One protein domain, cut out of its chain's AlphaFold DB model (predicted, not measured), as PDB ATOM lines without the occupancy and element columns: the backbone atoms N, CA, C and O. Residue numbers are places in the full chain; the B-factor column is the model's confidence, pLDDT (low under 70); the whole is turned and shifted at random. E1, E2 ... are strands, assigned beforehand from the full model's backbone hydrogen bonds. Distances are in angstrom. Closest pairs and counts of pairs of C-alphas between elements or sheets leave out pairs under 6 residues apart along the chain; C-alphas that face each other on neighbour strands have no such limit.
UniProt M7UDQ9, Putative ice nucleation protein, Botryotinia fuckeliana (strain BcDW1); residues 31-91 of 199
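AT A GLANCE: This is residues 31 to 91 of the 199 residues of the protein "Putative ice nucleation protein" of Botryotinia fuckeliana (strain BcDW1) (UniProt M7UDQ9). The chain is wound in stacked, three-sided turns, a short solenoid: the sharply bent strands E2, E3 and E4 lie one beside the next and form two sides of the turns, and the links E1 to E2, E2 to E3 and E3 to E4 run along the third side. E1 is a shorter strand at one end of the stack, beside the part of E2 after its bend, and residues 86 to 91 follow E4 at the other end. The printed part has 61 residues with no named helix and four named strands, in the order E1, E2, E3, E4 both along the chain and across one parallel sheet; the class is all strand. The whole is compact, with a radius of gyration of the C-alphas of 10.2 A, and rounded, with spans of 21 by 20 by 19 A.

IN THESE COORDINATES: E3 is residues 57 to 68, 16.3 A from first to last C-alpha, and bends by 114 degrees at residue 64. E4 is residues 74 to 85, 16.4 A long, and bends by 114 degrees at residue 81; it ends at C-alpha 85 (-24.650, 8.092, 21.123). E2 is residues 42 to 51, 20.1 A long, and bends by 102 degrees at residue 47; it begins at C-alpha 42 (-4.250, 15.291, 11.375). E1 is residues 31 to 34, 10.2 A long, and begins at C-alpha 31 (-17.400, 9.724, 5.447).

HOW THE PARTS SIT: The sheet is twisted, with C-alphas up to 9.4 A off its best plane. Its inner strands E2 and E3 are parallel, with 27 degrees between their directions. The C-alphas of Gln 47 and Gln 64, where these two strands bend, face each other at 4.8 A. N 44 and O 60 are within hydrogen-bond range at 2.9 A, as are N 67 and O 49 at 2.9 A. E3 and the edge strand E4 are parallel, with 5 degrees between their directions. The C-alphas of Gln 64 and Gln 81 face each other at 4.9 A, and N 61 and O 77 are within hydrogen-bond range at 2.9 A. The other edge strand, E1, is parallel to E2, with 58 degrees between their directions. The C-alphas of Thr 31 and Thr 48 face each other at 4.8 A, and N 50 and O 32 are within hydrogen-bond range at 2.9 A. E1 and E4 are apart.

THE WHOLE: The C-alphas of Asp 41 and Gly 86, the two farthest apart, are 24.5 A apart. The printed part has no cut. The links E2 to E3 and E3 to E4, five residues each, are tight, and the link E1 to E2, seven residues, is short. The mean pLDDT of the printed part is 80.7; residues 37 to 41, 55 to 57, 72 and 89 to 90 are under 70.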
ATOM      1  N   THR A  31     -16.995   8.963   4.264       81.19
ATOM      2  CA  THR A  31     -17.400   9.724   5.447       81.19
ATOM      3  C   THR A  31     -18.670  10.484   5.111       81.19
ATOM      4  O   THR A  31     -18.778  11.038   4.017       81.19
ATOM      5  N   THR A  32     -19.635  10.445   6.022       85.81
ATOM      6  CA  THR A  32     -20.862  11.240   5.949       85.81
ATOM      7  C   THR A  32     -20.952  12.042   7.236       85.81
ATOM      8  O   THR A  32     -20.870  11.455   8.309       85.81
ATOM      9  N   GLU A  33     -21.071  13.354   7.110       82.44
ATOM     10  CA  GLU A  33     -20.998  14.326   8.203       82.44
ATOM     11  C   GLU A  33     -22.227  15.246   8.085       82.44
ATOM     12  O   GLU A  33     -22.553  15.705   6.983       82.44
ATOM     13  N   PHE A  34     -22.942  15.472   9.189       82.56
ATOM     14  CA  PHE A  34     -24.125  16.338   9.251       82.56
ATOM     15  C   PHE A  34     -24.099  17.211  10.511       82.56
ATOM     16  O   PHE A  34     -24.339  16.721  11.610       82.56
ATOM     17  N   GLY A  35     -23.884  18.514  10.335       80.25
ATOM     18  CA  GLY A  35     -23.712  19.468  11.433       80.25
ATOM     19  C   GLY A  35     -22.584  20.459  11.132       80.25
ATOM     20  O   GLY A  35     -22.041  20.426  10.024       80.25
ATOM     21  N   PRO A  36     -22.274  21.384  12.054       74.31
ATOM     22  CA  PRO A  36     -21.057  22.185  11.977       74.31
ATOM     23  C   PRO A  36     -19.825  21.320  12.299       74.31
ATOM     24  O   PRO A  36     -19.862  20.539  13.246       74.31
ATOM     25  N   TYR A  37     -18.766  21.485  11.500       69.38
ATOM     26  CA  TYR A  37     -17.451  20.856  11.671       69.38
ATOM     27  C   TYR A  37     -16.376  21.912  11.382       69.38
ATOM     28  O   TYR A  37     -16.486  22.576  10.340       69.38
ATOM     29  N   PRO A  38     -15.378  22.097  12.251       65.81
ATOM     30  CA  PRO A  38     -14.243  22.961  11.985       65.81
ATOM     31  C   PRO A  38     -13.163  22.233  11.172       65.81
ATOM     32  O   PRO A  38     -13.382  21.148  10.623       65.81
ATOM     33  N   GLU A  39     -12.036  22.913  10.977       61.47
ATOM     34  CA  GLU A  39     -10.880  22.375  10.265       61.47
ATOM     35  C   GLU A  39      -9.982  21.613  11.242       61.47
ATOM     36  O   GLU A  39      -9.422  22.208  12.150       61.47
ATOM     37  N   ASP A  40      -9.828  20.310  11.011       67.25
ATOM     38  CA  ASP A  40      -8.933  19.446  11.786       67.25
ATOM     39  C   ASP A  40      -7.531  19.371  11.154       67.25
ATOM     40  O   ASP A  40      -7.393  19.405   9.920       67.25
ATOM     41  N   ASP A  41      -6.499  19.128  11.964       67.06
ATOM     42  CA  ASP A  41      -5.110  19.074  11.492       67.06
ATOM     43  C   ASP A  41      -4.703  17.697  10.920       67.06
ATOM     44  O   ASP A  41      -4.349  17.581   9.732       67.06
ATOM     45  N   TYR A  42      -4.756  16.628  11.728       76.50
ATOM     46  CA  TYR A  42      -4.250  15.291  11.375       76.50
ATOM     47  C   TYR A  42      -5.304  14.186  11.482       76.50
ATOM     48  O   TYR A  42      -5.187  13.247  12.272       76.50
ATOM     49  N   ASN A  43      -6.268  14.206  10.558       76.94
ATOM     50  CA  ASN A  43      -7.394  13.274  10.598       76.94
ATOM     51  C   ASN A  43      -7.398  12.192   9.510       76.94
ATOM     52  O   ASN A  43      -7.375  12.447   8.302       76.94
ATOM     53  N   THR A  44      -7.531  10.933   9.941       84.19
ATOM     54  CA  THR A  44      -7.786   9.777   9.069       84.19
ATOM     55  C   THR A  44      -9.150   9.170   9.378       84.19
ATOM     56  O   THR A  44      -9.321   8.466  10.372       84.19
ATOM     57  N   LYS A  45     -10.115   9.350   8.465       85.06
ATOM     58  CA  LYS A  45     -11.474   8.795   8.589       85.06
ATOM     59  C   LYS A  45     -11.754   7.756   7.497       85.06
ATOM     60  O   LYS A  45     -11.629   7.999   6.287       85.06
ATOM     61  N   ARG A  46     -12.173   6.552   7.900       87.94
ATOM     62  CA  ARG A  46     -12.563   5.471   6.976       87.94
ATOM     63  C   ARG A  46     -13.849   4.787   7.421       87.94
ATOM     64  O   ARG A  46     -13.822   4.018   8.377       87.94
ATOM     65  N   GLN A  47     -14.897   4.905   6.602       88.88
ATOM     66  CA  GLN A  47     -16.220   4.330   6.879       88.88
ATOM     67  C   GLN A  47     -16.782   4.921   8.170       88.88
ATOM     68  O   GLN A  47     -16.953   4.201   9.147       88.88
ATOM     69  N   THR A  48     -16.966   6.237   8.175       87.25
ATOM     70  CA  THR A  48     -17.462   6.986   9.332       87.25
ATOM     71  C   THR A  48     -18.799   7.636   9.006       87.25
ATOM     72  O   THR A  48     -19.108   7.938   7.845       87.25
ATOM     73  N   THR A  49     -19.627   7.802  10.024       89.44
ATOM     74  CA  THR A  49     -20.898   8.514   9.941       89.44
ATOM     75  C   THR A  49     -21.059   9.308  11.221       89.44
ATOM     76  O   THR A  49     -21.011   8.725  12.298       89.44
ATOM     77  N   GLU A  50     -21.196  10.615  11.081       86.12
ATOM     78  CA  GLU A  50     -21.158  11.574  12.179       86.12
ATOM     79  C   GLU A  50     -22.363  12.514  12.040       86.12
ATOM     80  O   GLU A  50     -22.678  12.978  10.936       86.12
ATOM     81  N   PHE A  51     -23.065  12.755  13.147       86.50
ATOM     82  CA  PHE A  51     -24.229  13.637  13.210       86.50
ATOM     83  C   PHE A  51     -24.197  14.479  14.485       86.50
ATOM     84  O   PHE A  51     -24.295  13.936  15.583       86.50
ATOM     85  N   GLY A  52     -24.174  15.800  14.332       82.19
ATOM     86  CA  GLY A  52     -24.112  16.750  15.440       82.19
ATOM     87  C   GLY A  52     -22.997  17.778  15.249       82.19
ATOM     88  O   GLY A  52     -22.321  17.755  14.219       82.19
ATOM     89  N   PRO A  53     -22.856  18.730  16.182       75.44
ATOM     90  CA  PRO A  53     -21.695  19.604  16.219       75.44
ATOM     91  C   PRO A  53     -20.458  18.820  16.666       75.44
ATOM     92  O   PRO A  53     -20.515  18.097  17.659       75.44
ATOM     93  N   TYR A  54     -19.370  18.988  15.924       72.69
ATOM     94  CA  TYR A  54     -18.027  18.533  16.282       72.69
ATOM     95  C   TYR A  54     -17.114  19.759  16.274       72.69
ATOM     96  O   TYR A  54     -17.295  20.574  15.367       72.69
ATOM     97  N   PRO A  55     -16.212  19.934  17.245       67.06
ATOM     98  CA  PRO A  55     -15.208  20.987  17.260       67.06
ATOM     99  C   PRO A  55     -13.872  20.466  16.708       67.06
ATOM    100  O   PRO A  55     -13.873  19.508  15.936       67.06
ATOM    101  N   GLU A  56     -12.792  21.213  16.956       67.75
ATOM    102  CA  GLU A  56     -11.468  20.988  16.371       67.75
ATOM    103  C   GLU A  56     -10.820  19.764  17.029       67.75
ATOM    104  O   GLU A  56     -10.742  19.694  18.250       67.75
ATOM    105  N   ASP A  57     -10.370  18.810  16.207       69.69
ATOM    106  CA  ASP A  57      -9.545  17.680  16.651       69.69
ATOM    107  C   ASP A  57      -8.120  17.815  16.079       69.69
ATOM    108  O   ASP A  57      -7.939  18.043  14.872       69.69
ATOM    109  N   ASP A  58      -7.102  17.537  16.895       71.50
ATOM    110  CA  ASP A  58      -5.699  17.583  16.463       71.50
ATOM    111  C   ASP A  58      -5.269  16.278  15.759       71.50
ATOM    112  O   ASP A  58      -4.888  16.285  14.580       71.50
ATOM    113  N   TYR A  59      -5.343  15.129  16.450       80.81
ATOM    114  CA  TYR A  59      -4.882  13.823  15.953       80.81
ATOM    115  C   TYR A  59      -5.938  12.721  16.093       80.81
ATOM    116  O   TYR A  59      -5.925  11.926  17.038       80.81
ATOM    117  N   ASN A  60      -6.778  12.555  15.065       83.12
ATOM    118  CA  ASN A  60      -7.836  11.545  15.082       83.12
ATOM    119  C   ASN A  60      -7.673  10.440  14.022       83.12
ATOM    120  O   ASN A  60      -7.536  10.661  12.811       83.12
ATOM    121  N   THR A  61      -7.784   9.183  14.459       88.19
ATOM    122  CA  THR A  61      -7.931   8.020  13.577       88.19
ATOM    123  C   THR A  61      -9.241   7.287  13.845       88.19
ATOM    124  O   THR A  61      -9.355   6.488  14.776       88.19
ATOM    125  N   LYS A  62     -10.201   7.441  12.925       88.25
ATOM    126  CA  LYS A  62     -11.506   6.766  12.973       88.25
ATOM    127  C   LYS A  62     -11.647   5.715  11.875       88.25
ATOM    128  O   LYS A  62     -11.543   5.989  10.671       88.25
ATOM    129  N   ARG A  63     -11.952   4.472  12.261       91.69
ATOM    130  CA  ARG A  63     -12.221   3.366  11.327       91.69
ATOM    131  C   ARG A  63     -13.479   2.596  11.705       91.69
ATOM    132  O   ARG A  63     -13.459   1.840  12.675       91.69
ATOM    133  N   GLN A  64     -14.476   2.610  10.816       93.31
ATOM    134  CA  GLN A  64     -15.773   1.954  11.035       93.31
ATOM    135  C   GLN A  64     -16.439   2.508  12.295       93.31
ATOM    136  O   GLN A  64     -16.611   1.772  13.260       93.31
ATOM    137  N   THR A  65     -16.714   3.808  12.294       90.75
ATOM    138  CA  THR A  65     -17.296   4.517  13.439       90.75
ATOM    139  C   THR A  65     -18.665   5.070  13.078       90.75
ATOM    140  O   THR A  65     -18.977   5.320  11.907       90.75
ATOM    141  N   THR A  66     -19.511   5.210  14.085       91.94
ATOM    142  CA  THR A  66     -20.814   5.851  13.970       91.94
ATOM    143  C   THR A  66     -21.063   6.621  15.250       91.94
ATOM    144  O   THR A  66     -21.006   6.036  16.326       91.94
ATOM    145  N   GLU A  67     -21.289   7.915  15.118       87.81
ATOM    146  CA  GLU A  67     -21.282   8.855  16.232       87.81
ATOM    147  C   GLU A  67     -22.455   9.832  16.069       87.81
ATOM    148  O   GLU A  67     -22.726  10.321  14.964       87.81
ATOM    149  N   PHE A  68     -23.194  10.053  17.155       88.88
ATOM    150  CA  PHE A  68     -24.394  10.885  17.178       88.88
ATOM    151  C   PHE A  68     -24.468  11.701  18.468       88.88
ATOM    152  O   PHE A  68     -24.682  11.141  19.544       88.88
ATOM    153  N   GLY A  69     -24.424  13.021  18.337       83.75
ATOM    154  CA  GLY A  69     -24.498  13.947  19.461       83.75
ATOM    155  C   GLY A  69     -23.517  15.104  19.307       83.75
ATOM    156  O   GLY A  69     -22.818  15.179  18.298       83.75
ATOM    157  N   PRO A  70     -23.515  16.049  20.258       76.69
ATOM    158  CA  PRO A  70     -22.419  16.989  20.384       76.69
ATOM    159  C   PRO A  70     -21.180  16.245  20.883       76.69
ATOM    160  O   PRO A  70     -21.248  15.532  21.883       76.69
ATOM    161  N   TYR A  71     -20.082  16.418  20.165       73.44
ATOM    162  CA  TYR A  71     -18.750  16.039  20.621       73.44
ATOM    163  C   TYR A  71     -17.992  17.331  20.926       73.44
ATOM    164  O   TYR A  71     -18.343  18.348  20.324       73.44
ATOM    165  N   PRO A  72     -17.040  17.340  21.855       67.62
ATOM    166  CA  PRO A  72     -16.184  18.474  22.155       67.62
ATOM    167  C   PRO A  72     -14.759  18.199  21.616       67.62
ATOM    168  O   PRO A  72     -14.619  17.335  20.749       67.62
ATOM    169  N   GLU A  73     -13.770  19.017  21.985       70.00
ATOM    170  CA  GLU A  73     -12.407  18.964  21.427       70.00
ATOM    171  C   GLU A  73     -11.663  17.723  21.952       70.00
ATOM    172  O   GLU A  73     -11.712  17.441  23.146       70.00
ATOM    173  N   ASP A  74     -11.004  16.978  21.055       71.19
ATOM    174  CA  ASP A  74     -10.161  15.823  21.396       71.19
ATOM    175  C   ASP A  74      -8.744  15.994  20.803       71.19
ATOM    176  O   ASP A  74      -8.573  16.186  19.589       71.19
ATOM    177  N   ASP A  75      -7.706  15.780  21.613       74.81
ATOM    178  CA  ASP A  75      -6.308  15.901  21.171       74.81
ATOM    179  C   ASP A  75      -5.810  14.632  20.447       74.81
ATOM    180  O   ASP A  75      -5.355  14.677  19.295       74.81
ATOM    181  N   TYR A  76      -5.888  13.464  21.103       84.19
ATOM    182  CA  TYR A  76      -5.370  12.192  20.583       84.19
ATOM    183  C   TYR A  76      -6.387  11.061  20.682       84.19
ATOM    184  O   TYR A  76      -6.446  10.308  21.659       84.19
ATOM    185  N   ASN A  77      -7.102  10.828  19.579       85.81
ATOM    186  CA  ASN A  77      -8.164   9.831  19.550       85.81
ATOM    187  C   ASN A  77      -7.939   8.721  18.510       85.81
ATOM    188  O   ASN A  77      -7.679   8.943  17.323       85.81
ATOM    189  N   THR A  78      -8.078   7.466  18.941       90.12
ATOM    190  CA  THR A  78      -8.116   6.298  18.055       90.12
ATOM    191  C   THR A  78      -9.372   5.466  18.296       90.12
ATOM    192  O   THR A  78      -9.452   4.663  19.229       90.12
ATOM    193  N   LYS A  79     -10.313   5.540  17.347       90.38
ATOM    194  CA  LYS A  79     -11.567   4.773  17.352       90.38
ATOM    195  C   LYS A  79     -11.585   3.707  16.260       90.38
ATOM    196  O   LYS A  79     -11.482   3.976  15.057       90.38
ATOM    197  N   ARG A  80     -11.779   2.443  16.654       94.12
ATOM    198  CA  ARG A  80     -11.927   1.315  15.720       94.12
ATOM    199  C   ARG A  80     -13.136   0.450  16.048       94.12
ATOM    200  O   ARG A  80     -13.097  -0.313  17.013       94.12
ATOM    201  N   GLN A  81     -14.094   0.392  15.120       95.69
ATOM    202  CA  GLN A  81     -15.351  -0.350  15.295       95.69
ATOM    203  C   GLN A  81     -16.096   0.156  16.530       95.69
ATOM    204  O   GLN A  81     -16.272  -0.597  17.484       95.69
ATOM    205  N   THR A  82     -16.436   1.439  16.525       92.81
ATOM    206  CA  THR A  82     -17.086   2.117  17.649       92.81
ATOM    207  C   THR A  82     -18.476   2.582  17.246       92.81
ATOM    208  O   THR A  82     -18.774   2.794  16.063       92.81
ATOM    209  N   THR A  83     -19.350   2.686  18.233       93.38
ATOM    210  CA  THR A  83     -20.685   3.247  18.078       93.38
ATOM    211  C   THR A  83     -21.016   4.017  19.340       93.38
ATOM    212  O   THR A  83     -20.974   3.443  20.422       93.38
ATOM    213  N   GLU A  84     -21.295   5.301  19.183       88.88
ATOM    214  CA  GLU A  84     -21.398   6.259  20.279       88.88
ATOM    215  C   GLU A  84     -22.639   7.131  20.072       88.88
ATOM    216  O   GLU A  84     -22.912   7.590  18.957       88.88
ATOM    217  N   PHE A  85     -23.418   7.311  21.137       89.81
ATOM    218  CA  PHE A  85     -24.650   8.092  21.123       89.81
ATOM    219  C   PHE A  85     -24.807   8.879  22.421       89.81
ATOM    220  O   PHE A  85     -25.001   8.289  23.486       89.81
ATOM    221  N   GLY A  86     -24.849  10.201  22.308       84.69
ATOM    222  CA  GLY A  86     -25.001  11.099  23.446       84.69
ATOM    223  C   GLY A  86     -24.063  12.295  23.350       84.69
ATOM    224  O   GLY A  86     -23.308  12.398  22.384       84.69
ATOM    225  N   PRO A  87     -24.156  13.234  24.301       77.12
ATOM    226  CA  PRO A  87     -23.124  14.238  24.471       77.12
ATOM    227  C   PRO A  87     -21.856  13.559  24.983       77.12
ATOM    228  O   PRO A  87     -21.914  12.806  25.959       77.12
ATOM    229  N   TYR A  88     -20.749  13.824  24.302       72.69
ATOM    230  CA  TYR A  88     -19.432  13.452  24.783       72.69
ATOM    231  C   TYR A  88     -18.703  14.702  25.306       72.69
ATOM    232  O   TYR A  88     -19.060  15.811  24.896       72.69
ATOM    233  N   PRO A  89     -17.765  14.518  26.235       66.44
ATOM    234  CA  PRO A  89     -16.921  15.517  26.893       66.44
ATOM    235  C   PRO A  89     -15.495  15.502  26.291       66.44
ATOM    236  O   PRO A  89     -15.237  14.680  25.408       66.44
ATOM    237  N   GLU A  90     -14.645  16.465  26.662       69.81
ATOM    238  CA  GLU A  90     -13.273  16.587  26.130       69.81
ATOM    239  C   GLU A  90     -12.431  15.402  26.625       69.81
ATOM    240  O   GLU A  90     -12.458  15.093  27.815       69.81
ATOM    241  N   ASP A  91     -11.723  14.725  25.714       71.00
ATOM    242  CA  ASP A  91     -10.788  13.647  26.052       71.00
ATOM    243  C   ASP A  91      -9.390  13.939  25.465       71.00
ATOM    244  O   ASP A  91      -9.211  14.040  24.244       71.00
TER     245      ASP A  91